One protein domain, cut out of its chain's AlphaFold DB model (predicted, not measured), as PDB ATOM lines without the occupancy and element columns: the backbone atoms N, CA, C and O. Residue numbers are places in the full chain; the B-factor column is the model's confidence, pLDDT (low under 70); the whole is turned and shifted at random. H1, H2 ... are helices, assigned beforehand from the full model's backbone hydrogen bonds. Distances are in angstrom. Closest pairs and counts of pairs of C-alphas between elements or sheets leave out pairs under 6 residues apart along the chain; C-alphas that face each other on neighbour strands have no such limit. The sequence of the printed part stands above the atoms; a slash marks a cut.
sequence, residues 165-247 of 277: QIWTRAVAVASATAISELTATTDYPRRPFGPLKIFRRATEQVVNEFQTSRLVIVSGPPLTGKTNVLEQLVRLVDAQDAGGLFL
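This is residues 165 to 247 of the 277 residues of the protein "Type I site-specific deoxyribonuclease" of Rhizobium sp. NFR07 (UniProt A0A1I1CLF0). H3 lies in the middle of three helices joined by long loops: H2 packs on one side of it, the two meeting near their first residues and opening as a V at 63 degrees, while H1, the longest, lies on the other side and comes near H3 with its last turns, without clearly touching it. The loop of residues 182 to 200 swings from the end of H1 to H2, the loop of residues 211 to 225 returns from H2 to H3, and residues 237 to 247 fold back toward the side of H1. The printed part has 83 residues with three named helices in the order H1, H2, H3 and no named strand; its class is all helix, though under half of the residues, 38 of the 83, are in named elements. The whole is compact, with a radius of gyration of the C-alphas of 13.4 A and spans of 38 by 32 by 18 A.

Begin with the longest helix, H1, residues 165 to 181: find C-alpha 165 at (56.196, -11.326, -21.942), and from there follow the helix over 24.4 A to C-alpha 181 at (37.675, -24.718, -30.343). Next look for H3, residues 226 to 236, which measures 15.6 A from first to last C-alpha and ends with C-alpha 236 at (47.291, -9.480, -36.169). Then look at H2, residues 201 to 210, which measures 14.7 A.

Start from H1 and look toward H3: the two are close but not clearly touching, with 2 pairs of C-alphas within 8 A. Their closest C-alphas are those of Ile 179 and Glu 231, 7.1 A apart. They run opposite ways at a steep tilt of 39 degrees. From H3 go on to H2: these two touch, and their closest C-alphas are those of Thr 203 and Val 229, 5.2 A apart. H2 and H3 run the same way at a steep tilt of 63 degrees. H1 and H2 are apart, with no C-alpha of the one within 8 A of the other. In the backbones of H1, H2 and H3 every O i to N i+4 pair is within hydrogen-bond range.

The two C-alphas farthest apart are those of Asp 187 and Thr 212, 41.8 A from each other. The C-alphas of Gln 165 and Leu 247, the first and last printed, are 19.9 A apart. The printed part has no cut. The link from H1 to H2, 19 residues, is long, and so is the link from H2 to H3, 15 residues. The mean pLDDT of the printed part is 80.3; look for low confidence, under 70, in residues 165 to 174 and residues 238 to 243.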
ATOM      1  N   GLN A 165      56.160 -10.266 -20.938       55.66
ATOM      2  CA  GLN A 165      56.196 -11.326 -21.942       55.66
ATOM      3  C   GLN A 165      55.528 -12.614 -21.453       55.66
ATOM      4  O   GLN A 165      54.917 -13.320 -22.258       55.66
ATOM      5  N   ILE A 166      55.573 -12.904 -20.147       53.16
ATOM      6  CA  ILE A 166      54.897 -14.074 -19.561       53.16
ATOM      7  C   ILE A 166      53.379 -13.911 -19.700       53.16
ATOM      8  O   ILE A 166      52.703 -14.802 -20.219       53.16
ATOM      9  N   TRP A 167      52.863 -12.729 -19.350       56.25
ATOM     10  CA  TRP A 167      51.456 -12.361 -19.528       56.25
ATOM     11  C   TRP A 167      51.006 -12.454 -20.978       56.25
ATOM     12  O   TRP A 167      49.980 -13.057 -21.297       56.25
ATOM     13  N   THR A 168      51.807 -11.884 -21.869       62.94
ATOM     14  CA  THR A 168      51.475 -11.823 -23.287       62.94
ATOM     15  C   THR A 168      51.417 -13.220 -23.900       62.94
ATOM     16  O   THR A 168      50.518 -13.529 -24.685       62.94
ATOM     17  N   ARG A 169      52.320 -14.111 -23.479       59.41
ATOM     18  CA  ARG A 169      52.367 -15.498 -23.941       59.41
ATOM     19  C   ARG A 169      51.220 -16.344 -23.392       59.41
ATOM     20  O   ARG A 169      50.629 -17.097 -24.165       59.41
ATOM     21  N   ALA A 170      50.874 -16.202 -22.112       58.44
ATOM     22  CA  ALA A 170      49.724 -16.888 -21.521       58.44
ATOM     23  C   ALA A 170      48.420 -16.491 -22.237       58.44
ATOM     24  O   ALA A 170      47.679 -17.344 -22.729       58.44
ATOM     25  N   VAL A 171      48.195 -15.186 -22.413       66.62
ATOM     26  CA  VAL A 171      47.028 -14.650 -23.130       66.62
ATOM     27  C   VAL A 171      46.971 -15.135 -24.584       66.62
ATOM     28  O   VAL A 171      45.897 -15.487 -25.082       66.62
ATOM     29  N   ALA A 172      48.118 -15.203 -25.264       68.00
ATOM     30  CA  ALA A 172      48.192 -15.698 -26.636       68.00
ATOM     31  C   ALA A 172      47.826 -17.190 -26.742       68.00
ATOM     32  O   ALA A 172      47.055 -17.571 -27.625       68.00
ATOM     33  N   VAL A 173      48.335 -18.038 -25.838       65.06
ATOM     34  CA  VAL A 173      48.029 -19.482 -25.801       65.06
ATOM     35  C   VAL A 173      46.546 -19.721 -25.535       65.06
ATOM     36  O   VAL A 173      45.901 -20.512 -26.231       65.06
ATOM     37  N   ALA A 174      45.986 -19.005 -24.570       66.12
ATOM     38  CA  ALA A 174      44.586 -19.132 -24.215       66.12
ATOM     39  C   ALA A 174      43.654 -18.734 -25.371       66.12
ATOM     40  O   ALA A 174      42.718 -19.455 -25.723       66.12
ATOM     41  N   SER A 175      43.972 -17.629 -26.045       75.81
ATOM     42  CA  SER A 175      43.213 -17.172 -27.209       75.81
ATOM     43  C   SER A 175      43.338 -18.114 -28.395       75.81
ATOM     44  O   SER A 175      42.348 -18.379 -29.076       75.81
ATOM     45  N   ALA A 176      44.531 -18.661 -28.636       75.31
ATOM     46  CA  ALA A 176      44.735 -19.670 -29.668       75.31
ATOM     47  C   ALA A 176      43.881 -20.920 -29.405       75.31
ATOM     48  O   ALA A 176      43.294 -21.465 -30.341       75.31
ATOM     49  N   THR A 177      43.757 -21.329 -28.140       70.69
ATOM     50  CA  THR A 177      42.917 -22.460 -27.717       70.69
ATOM     51  C   THR A 177      41.439 -22.175 -27.976       70.69
ATOM     52  O   THR A 177      40.799 -22.928 -28.713       70.69
ATOM     53  N   ALA A 178      40.919 -21.037 -27.506       76.50
ATOM     54  CA  ALA A 178      39.528 -20.639 -27.739       76.50
ATOM     55  C   ALA A 178      39.194 -20.522 -29.241       76.50
ATOM     56  O   ALA A 178      38.151 -20.982 -29.711       76.50
ATOM     57  N   ILE A 179      40.105 -19.955 -30.039       82.94
ATOM     58  CA  ILE A 179      39.940 -19.859 -31.496       82.94
ATOM     59  C   ILE A 179      39.957 -21.250 -32.145       82.94
ATOM     60  O   ILE A 179      39.180 -21.500 -33.070       82.94
ATOM     61  N   SER A 180      40.810 -22.164 -31.678       82.00
ATOM     62  CA  SER A 180      40.866 -23.549 -32.163       82.00
ATOM     63  C   SER A 180      39.549 -24.291 -31.902       82.00
ATOM     64  O   SER A 180      38.987 -24.910 -32.809       82.00
ATOM     65  N   GLU A 181      38.977 -24.143 -30.705       81.12
ATOM     66  CA  GLU A 181      37.675 -24.718 -30.343       81.12
ATOM     67  C   GLU A 181      36.515 -24.162 -31.170       81.12
ATOM     68  O   GLU A 181      35.530 -24.854 -31.420       81.12
ATOM     69  N   LEU A 182      36.634 -22.931 -31.651       85.06
ATOM     70  CA  LEU A 182      35.653 -22.284 -32.518       85.06
ATOM     71  C   LEU A 182      35.981 -22.432 -34.013       85.06
ATOM     72  O   LEU A 182      35.256 -21.906 -34.868       85.06
ATOM     73  N   THR A 183      37.041 -23.165 -34.353       88.44
ATOM     74  CA  THR A 183      37.415 -23.471 -35.736       88.44
ATOM     75  C   THR A 183      36.727 -24.734 -36.222       88.44
ATOM     76  O   THR A 183      36.699 -25.762 -35.544       88.44
ATOM     77  N   ALA A 184      36.119 -24.632 -37.404       87.94
ATOM     78  CA  ALA A 184      35.396 -25.711 -38.049       87.94
ATOM     79  C   ALA A 184      36.337 -26.854 -38.428       87.94
ATOM     80  O   ALA A 184      37.373 -26.649 -39.060       87.94
ATOM     81  N   THR A 185      35.928 -28.064 -38.065       87.38
ATOM     82  CA  THR A 185      36.581 -29.319 -38.440       87.38
ATOM     83  C   THR A 185      35.611 -30.178 -39.250       87.38
ATOM     84  O   THR A 185      34.438 -29.825 -39.399       87.38
ATOM     85  N   THR A 186      36.080 -31.314 -39.769       86.62
ATOM     86  CA  THR A 186      35.217 -32.311 -40.429       86.62
ATOM     87  C   THR A 186      34.082 -32.778 -39.523       86.62
ATOM     88  O   THR A 186      32.953 -32.928 -39.985       86.62
ATOM     89  N   ASP A 187      34.371 -32.931 -38.232       88.06
ATOM     90  CA  ASP A 187      33.415 -33.410 -37.232       88.06
ATOM     91  C   ASP A 187      32.496 -32.285 -36.734       88.06
ATOM     92  O   ASP A 187      31.346 -32.520 -36.367       88.06
ATOM     93  N   TYR A 188      32.976 -31.036 -36.781       85.25
ATOM     94  CA  TYR A 188      32.253 -29.852 -36.316       85.25
ATOM     95  C   TYR A 188      32.188 -28.748 -37.390       85.25
ATOM     96  O   TYR A 188      32.730 -27.654 -37.196       85.25
ATOM     97  N   PRO A 189      31.477 -28.967 -38.514       85.69
ATOM     98  CA  PRO A 189      31.485 -28.046 -39.656       85.69
ATOM     99  C   PRO A 189      30.717 -26.736 -39.416       85.69
ATOM    100  O   PRO A 189      30.839 -25.798 -40.197       85.69
ATOM    101  N   ARG A 190      29.896 -26.660 -38.355       84.56
ATOM    102  CA  ARG A 190      29.064 -25.481 -38.034       84.56
ATOM    103  C   ARG A 190      29.749 -24.455 -37.129       84.56
ATOM    104  O   ARG A 190      29.122 -23.457 -36.780       84.56
ATOM    105  N   ARG A 191      30.992 -24.701 -36.711       86.62
ATOM    106  CA  ARG A 191      31.739 -23.752 -35.879       86.62
ATOM    107  C   ARG A 191      32.012 -22.448 -36.651       86.62
ATOM    108  O   ARG A 191      32.118 -22.473 -37.880       86.62
ATOM    109  N   PRO A 192      32.085 -21.300 -35.957       83.75
ATOM    110  CA  PRO A 192      32.015 -19.985 -36.594       83.75
ATOM    111  C   PRO A 192      33.229 -19.642 -37.466       83.75
ATOM    112  O   PRO A 192      33.102 -18.816 -38.377       83.75
ATOM    113  N   PHE A 193      34.392 -20.252 -37.217       87.38
ATOM    114  CA  PHE A 193      35.587 -20.016 -38.020       87.38
ATOM    115  C   PHE A 193      35.760 -21.109 -39.068       87.38
ATOM    116  O   PHE A 193      36.281 -22.188 -38.799       87.38
ATOM    117  N   GLY A 194      35.313 -20.809 -40.286       80.69
ATOM    118  CA  GLY A 194      35.472 -21.698 -41.429       80.69
ATOM    119  C   GLY A 194      36.925 -21.810 -41.923       80.69
ATOM    120  O   GLY A 194      37.774 -20.981 -41.577       80.69
ATOM    121  N   PRO A 195      37.208 -22.799 -42.790       71.44
ATOM    122  CA  PRO A 195      38.536 -23.012 -43.373       71.44
ATOM    123  C   PRO A 195      38.961 -21.877 -44.318       71.44
ATOM    124  O   PRO A 195      40.149 -21.644 -44.524       71.44
ATOM    125  N   LEU A 196      37.997 -21.148 -44.888       75.69
ATOM    126  CA  LEU A 196      38.258 -20.032 -45.788       75.69
ATOM    127  C   LEU A 196      38.419 -18.728 -44.992       75.69
ATOM    128  O   LEU A 196      37.441 -18.127 -44.541       75.69
ATOM    129  N   LYS A 197      39.662 -18.273 -44.835       75.12
ATOM    130  CA  LYS A 197      40.009 -17.062 -44.081       75.12
ATOM    131  C   LYS A 197      40.053 -15.841 -45.006       75.12
ATOM    132  O   LYS A 197      41.100 -15.482 -45.530       75.12
ATOM    133  N   ILE A 198      38.902 -15.200 -45.227       82.94
ATOM    134  CA  ILE A 198      38.839 -13.922 -45.960       82.94
ATOM    135  C   ILE A 198      39.104 -12.773 -44.992       82.94
ATOM    136  O   ILE A 198      38.321 -12.544 -44.065       82.94
ATOM    137  N   PHE A 199      40.166 -12.017 -45.257       85.75
ATOM    138  CA  PHE A 199      40.495 -10.808 -44.515       85.75
ATOM    139  C   PHE A 199      39.390  -9.745 -44.635       85.75
ATOM    140  O   PHE A 199      38.880  -9.474 -45.726       85.75
ATOM    141  N   ARG A 200      38.990  -9.145 -43.510       87.88
ATOM    142  CA  ARG A 200      37.918  -8.141 -43.460       87.88
ATOM    143  C   ARG A 200      38.513  -6.739 -43.340       87.88
ATOM    144  O   ARG A 200      39.251  -6.464 -42.408       87.88
ATOM    145  N   ARG A 201      38.077  -5.807 -44.196       90.25
ATOM    146  CA  ARG A 201      38.425  -4.371 -44.075       90.25
ATOM    147  C   ARG A 201      38.066  -3.773 -42.711       90.25
ATOM    148  O   ARG A 201      38.737  -2.869 -42.238       90.25
ATOM    149  N   ALA A 202      37.021  -4.291 -42.068       91.94
ATOM    150  CA  ALA A 202      36.652  -3.885 -40.715       91.94
ATOM    151  C   ALA A 202      37.756  -4.196 -39.685       91.94
ATOM    152  O   ALA A 202      37.882  -3.469 -38.712       91.94
ATOM    153  N   THR A 203      38.576  -5.230 -39.903       91.38
ATOM    154  CA  THR A 203      39.707  -5.554 -39.025       91.38
ATOM    155  C   THR A 203      40.768  -4.454 -39.067       91.38
ATOM    156  O   THR A 203      41.188  -3.987 -38.017       91.38
ATOM    157  N   GLU A 204      41.133  -3.962 -40.258       88.81
ATOM    158  CA  GLU A 204      42.041  -2.806 -40.405       88.81
ATOM    159  C   GLU A 204      41.490  -1.554 -39.720       88.81
ATOM    160  O   GLU A 204      42.221  -0.844 -39.036       88.81
ATOM    161  N   GLN A 205      40.188  -1.291 -39.873       91.19
ATOM    162  CA  GLN A 205      39.540  -0.148 -39.226       91.19
ATOM    163  C   GLN A 205      39.638  -0.235 -37.701       91.19
ATOM    164  O   GLN A 205      39.945   0.763 -37.059       91.19
ATOM    165  N   VAL A 206      39.426  -1.424 -37.132       91.00
ATOM    166  CA  VAL A 206      39.542  -1.652 -35.687       91.00
ATOM    167  C   VAL A 206      40.981  -1.451 -35.207       91.00
ATOM    168  O   VAL A 206      41.181  -0.776 -34.203       91.00
ATOM    169  N   VAL A 207      41.976  -1.980 -35.929       87.06
ATOM    170  CA  VAL A 207      43.402  -1.791 -35.593       87.06
ATOM    171  C   VAL A 207      43.773  -0.308 -35.578       87.06
ATOM    172  O   VAL A 207      44.404   0.155 -34.631       87.06
ATOM    173  N   ASN A 208      43.347   0.450 -36.591       88.06
ATOM    174  CA  ASN A 208      43.620   1.886 -36.664       88.06
ATOM    175  C   ASN A 208      42.931   2.657 -35.531       88.06
ATOM    176  O   ASN A 208      43.541   3.536 -34.931       88.06
ATOM    177  N   GLU A 209      41.685   2.313 -35.202       89.88
ATOM    178  CA  GLU A 209      40.930   2.982 -34.139       89.88
ATOM    179  C   GLU A 209      41.546   2.742 -32.749       89.88
ATOM    180  O   GLU A 209      41.569   3.645 -31.913       89.88
ATOM    181  N   PHE A 210      42.125   1.561 -32.506       86.06
ATOM    182  CA  PHE A 210      42.833   1.263 -31.254       86.06
ATOM    183  C   PHE A 210      44.071   2.140 -31.014       86.06
ATOM    184  O   PHE A 210      44.505   2.262 -29.870       86.06
ATOM    185  N   GLN A 211      44.623   2.794 -32.043       82.69
ATOM    186  CA  GLN A 211      45.743   3.728 -31.864       82.69
ATOM    187  C   GLN A 211      45.339   4.981 -31.075       82.69
ATOM    188  O   GLN A 211      46.182   5.605 -30.431       82.69
ATOM    189  N   THR A 212      44.060   5.360 -31.121       86.31
ATOM    190  CA  THR A 212      43.546   6.590 -30.496       86.31
ATOM    191  C   THR A 212      42.481   6.337 -29.436       86.31
ATOM    192  O   THR A 212      42.233   7.205 -28.597       86.31
ATOM    193  N   SER A 213      41.864   5.156 -29.448       87.44
ATOM    194  CA  SER A 213      40.689   4.837 -28.641       87.44
ATOM    195  C   SER A 213      40.965   3.688 -27.671       87.44
ATOM    196  O   SER A 213      41.485   2.643 -28.042       87.44
ATOM    197  N   ARG A 214      40.558   3.863 -26.405       80.38
ATOM    198  CA  ARG A 214      40.679   2.826 -25.355       80.38
ATOM    199  C   ARG A 214      39.610   1.733 -25.444       80.38
ATOM    200  O   ARG A 214      39.760   0.682 -24.835       80.38
ATOM    201  N   LEU A 215      38.515   2.000 -26.155       86.25
ATOM    202  CA  LEU A 215      37.401   1.078 -26.346       86.25
ATOM    203  C   LEU A 215      36.888   1.202 -27.778       86.25
ATOM    204  O   LEU A 215      36.462   2.278 -28.193       86.25
ATOM    205  N   VAL A 216      36.880   0.083 -28.500       89.19
ATOM    206  CA  VAL A 216      36.342  -0.015 -29.859       89.19
ATOM    207  C   VAL A 216      35.211  -1.036 -29.859       89.19
ATOM    208  O   VAL A 216      35.398  -2.185 -29.461       89.19
ATOM    209  N   ILE A 217      34.021  -0.625 -30.297       90.25
ATOM    210  CA  ILE A 217      32.838  -1.493 -30.341       90.25
ATOM    211  C   ILE A 217      32.591  -1.939 -31.782       90.25
ATOM    212  O   ILE A 217      32.223  -1.139 -32.642       90.25
ATOM    213  N   VAL A 218      32.715  -3.243 -32.039       90.94
ATOM    214  CA  VAL A 218      32.342  -3.849 -33.325       90.94
ATOM    215  C   VAL A 218      30.868  -4.250 -33.285       90.94
ATOM    216  O   VAL A 218      30.497  -5.260 -32.687       90.94
ATOM    217  N   SER A 219      30.012  -3.470 -33.944       91.25
ATOM    218  CA  SER A 219      28.564  -3.704 -33.987       91.25
ATOM    219  C   SER A 219      28.059  -4.008 -35.400       91.25
ATOM    220  O   SER A 219      28.706  -3.709 -36.402       91.25
ATOM    221  N   GLY A 220      26.902  -4.666 -35.490       89.06
ATOM    222  CA  GLY A 220      26.255  -4.975 -36.763       89.06
ATOM    223  C   GLY A 220      25.260  -6.139 -36.674       89.06
ATOM    224  O   GLY A 220      25.279  -6.887 -35.688       89.06
ATOM    225  N   PRO A 221      24.423  -6.341 -37.709       90.06
ATOM    226  CA  PRO A 221      23.409  -7.400 -37.740       90.06
ATOM    227  C   PRO A 221      23.973  -8.813 -37.486       90.06
ATOM    228  O   PRO A 221      25.179  -9.038 -37.651       90.06
ATOM    229  N   PRO A 222      23.151  -9.795 -37.075       85.50
ATOM    230  CA  PRO A 222      23.574 -11.195 -36.983       85.50
ATOM    231  C   PRO A 222      24.202 -11.701 -38.293       85.50
ATOM    232  O   PRO A 222      23.847 -11.244 -39.374       85.50
ATOM    233  N   LEU A 223      25.147 -12.645 -38.192       82.88
ATOM    234  CA  LEU A 223      25.799 -13.316 -39.334       82.88
ATOM    235  C   LEU A 223      26.610 -12.423 -40.298       82.88
ATOM    236  O   LEU A 223      27.058 -12.888 -41.341       82.88
ATOM    237  N   THR A 224      26.906 -11.173 -39.941       87.38
ATOM    238  CA  THR A 224      27.740 -10.277 -40.772       87.38
ATOM    239  C   THR A 224      29.248 -10.537 -40.676       87.38
ATOM    240  O   THR A 224      30.031  -9.963 -41.432       87.38
ATOM    241  N   GLY A 225      29.670 -11.432 -39.777       86.75
ATOM    242  CA  GLY A 225      31.074 -11.814 -39.603       86.75
ATOM    243  C   GLY A 225      31.821 -11.069 -38.494       86.75
ATOM    244  O   GLY A 225      33.043 -11.124 -38.480       86.75
ATOM    245  N   LYS A 226      31.121 -10.428 -37.546       90.06
ATOM    246  CA  LYS A 226      31.733  -9.746 -36.383       90.06
ATOM    247  C   LYS A 226      32.753 -10.617 -35.642       90.06
ATOM    248  O   LYS A 226      33.870 -10.183 -35.410       90.06
ATOM    249  N   THR A 227      32.409 -11.873 -35.362       88.25
ATOM    250  CA  THR A 227      33.310 -12.823 -34.692       88.25
ATOM    251  C   THR A 227      34.589 -13.074 -35.499       88.25
ATOM    252  O   THR A 227      35.655 -13.205 -34.914       88.25
ATOM    253  N   ASN A 228      34.516 -13.077 -36.838       88.94
ATOM    254  CA  ASN A 228      35.704 -13.205 -37.693       88.94
ATOM    255  C   ASN A 228      36.584 -11.947 -37.643       88.94
ATOM    256  O   ASN A 228      37.795 -12.066 -37.743       88.94
ATOM    257  N   VAL A 229      36.001 -10.755 -37.479       91.00
ATOM    258  CA  VAL A 229      36.779  -9.518 -37.284       91.00
ATOM    259  C   VAL A 229      37.566  -9.587 -35.973       91.00
ATOM    260  O   VAL A 229      38.756  -9.298 -35.969       91.00
ATOM    261  N   LEU A 230      36.926 -10.028 -34.884       89.94
ATOM    262  CA  LEU A 230      37.578 -10.178 -33.577       89.94
ATOM    263  C   LEU A 230      38.678 -11.252 -33.591       89.94
ATOM    264  O   LEU A 230      39.757 -11.035 -33.055       89.94
ATOM    265  N   GLU A 231      38.437 -12.388 -34.248       88.75
ATOM    266  CA  GLU A 231      39.449 -13.442 -34.404       88.75
ATOM    267  C   GLU A 231      40.646 -12.986 -35.245       88.75
ATOM    268  O   GLU A 231      41.792 -13.247 -34.880       88.75
ATOM    269  N   GLN A 232      40.400 -12.266 -36.343       89.12
ATOM    270  CA  GLN A 232      41.470 -11.712 -37.173       89.12
ATOM    271  C   GLN A 232      42.278 -10.658 -36.425       89.12
ATOM    272  O   GLN A 232      43.494 -10.646 -36.562       89.12
ATOM    273  N   LEU A 233      41.627  -9.813 -35.618       88.38
ATOM    274  CA  LEU A 233      42.316  -8.834 -34.784       88.38
ATOM    275  C   LEU A 233      43.339  -9.524 -33.880       88.38
ATOM    276  O   LEU A 233      44.508  -9.174 -33.929       88.38
ATOM    277  N   VAL A 234      42.925 -10.553 -33.132       84.69
ATOM    278  CA  VAL A 234      43.813 -11.292 -32.217       84.69
ATOM    279  C   VAL A 234      45.003 -11.923 -32.945       84.69
ATOM    280  O   VAL A 234      46.094 -11.967 -32.395       84.69
ATOM    281  N   ARG A 235      44.832 -12.364 -34.199       78.56
ATOM    282  CA  ARG A 235      45.938 -12.890 -35.021       78.56
ATOM    283  C   ARG A 235      46.916 -11.830 -35.524       78.56
ATOM    284  O   ARG A 235      48.034 -12.188 -35.876       78.56
ATOM    285  N   LEU A 236      46.468 -10.585 -35.669       79.69
ATOM    286  CA  LEU A 236      47.291  -9.480 -36.169       79.69
ATOM    287  C   LEU A 236      48.078  -8.790 -35.059       79.69
ATOM    288  O   LEU A 236      49.032  -8.080 -35.364       79.69
ATOM    289  N   VAL A 237      47.668  -8.964 -33.802       75.31
ATOM    290  CA  VAL A 237      48.435  -8.469 -32.662       75.31
ATOM    291  C   VAL A 237      49.717  -9.291 -32.556       75.31
ATOM    292  O   VAL A 237      49.668 -10.513 -32.404       75.31
ATOM    293  N   ASP A 238      50.865  -8.620 -32.645       66.88
ATOM    294  CA  ASP A 238      52.152  -9.247 -32.372       66.88
ATOM    295  C   ASP A 238      52.269  -9.513 -30.868       66.88
ATOM    296  O   ASP A 238      52.177  -8.589 -30.061       66.88
ATOM    297  N   ALA A 239      52.510 -10.771 -30.498       59.19
ATOM    298  CA  ALA A 239      52.731 -11.188 -29.116       59.19
ATOM    299  C   ALA A 239      54.026 -10.615 -28.501       59.19
ATOM    300  O   ALA A 239      54.300 -10.853 -27.327       59.19
ATOM    301  N   GLN A 240      54.851  -9.900 -29.267       56.12
ATOM    302  CA  GLN A 240      55.959  -9.108 -28.727       56.12
ATOM    303  C   GLN A 240      55.541  -7.686 -28.331       56.12
ATOM    304  O   GLN A 240      56.173  -7.108 -27.449       56.12
ATOM    305  N   ASP A 241      54.466  -7.156 -28.923       62.78
ATOM    306  CA  ASP A 241      53.976  -5.792 -28.688       62.78
ATOM    307  C   ASP A 241      52.745  -5.757 -27.763       62.78
ATOM    308  O   ASP A 241      52.611  -4.842 -26.948       62.78
ATOM    309  N   ALA A 242      51.837  -6.737 -27.865       63.72
ATOM    310  CA  ALA A 242      50.668  -6.868 -26.991       63.72
ATOM    311  C   ALA A 242      50.069  -8.289 -26.987       63.72
ATOM    312  O   ALA A 242      50.229  -9.075 -27.915       63.72
ATOM    313  N   GLY A 243      49.314  -8.626 -25.936       63.19
ATOM    314  CA  GLY A 243      48.535  -9.868 -25.868       63.19
ATOM    315  C   GLY A 243      47.110  -9.663 -26.364       63.19
ATOM    316  O   GLY A 243      46.361  -8.877 -25.787       63.19
ATOM    317  N   GLY A 244      46.705 -10.380 -27.413       74.19
ATOM    318  CA  GLY A 244      45.305 -10.425 -27.834       74.19
ATOM    319  C   GLY A 244      44.543 -11.487 -27.049       74.19
ATOM    320  O   GLY A 244      44.842 -12.666 -27.214       74.19
ATOM    321  N   LEU A 245      43.565 -11.085 -26.226       74.25
ATOM    322  CA  LEU A 245      42.678 -12.006 -25.507       74.25
ATOM    323  C   LEU A 245      41.349 -12.192 -26.257       74.25
ATOM    324  O   LEU A 245      40.572 -11.246 -26.390       74.25
ATOM    325  N   PHE A 246      41.062 -13.410 -26.723       80.56
ATOM    326  CA  PHE A 246      39.760 -13.770 -27.286       80.56
ATOM    327  C   PHE A 246      38.881 -14.422 -26.215       80.56
ATOM    328  O   PHE A 246      39.206 -15.498 -25.718       80.56
ATOM    329  N   LEU A 247      37.734 -13.810 -25.910       73.62
ATOM    330  CA  LEU A 247      36.746 -14.383 -25.000       73.62
ATOM    331  C   LEU A 247      35.373 -14.450 -25.665       73.62
ATOM    332  O   LEU A 247      34.830 -13.433 -26.096       73.62
TER     333      LEU A 247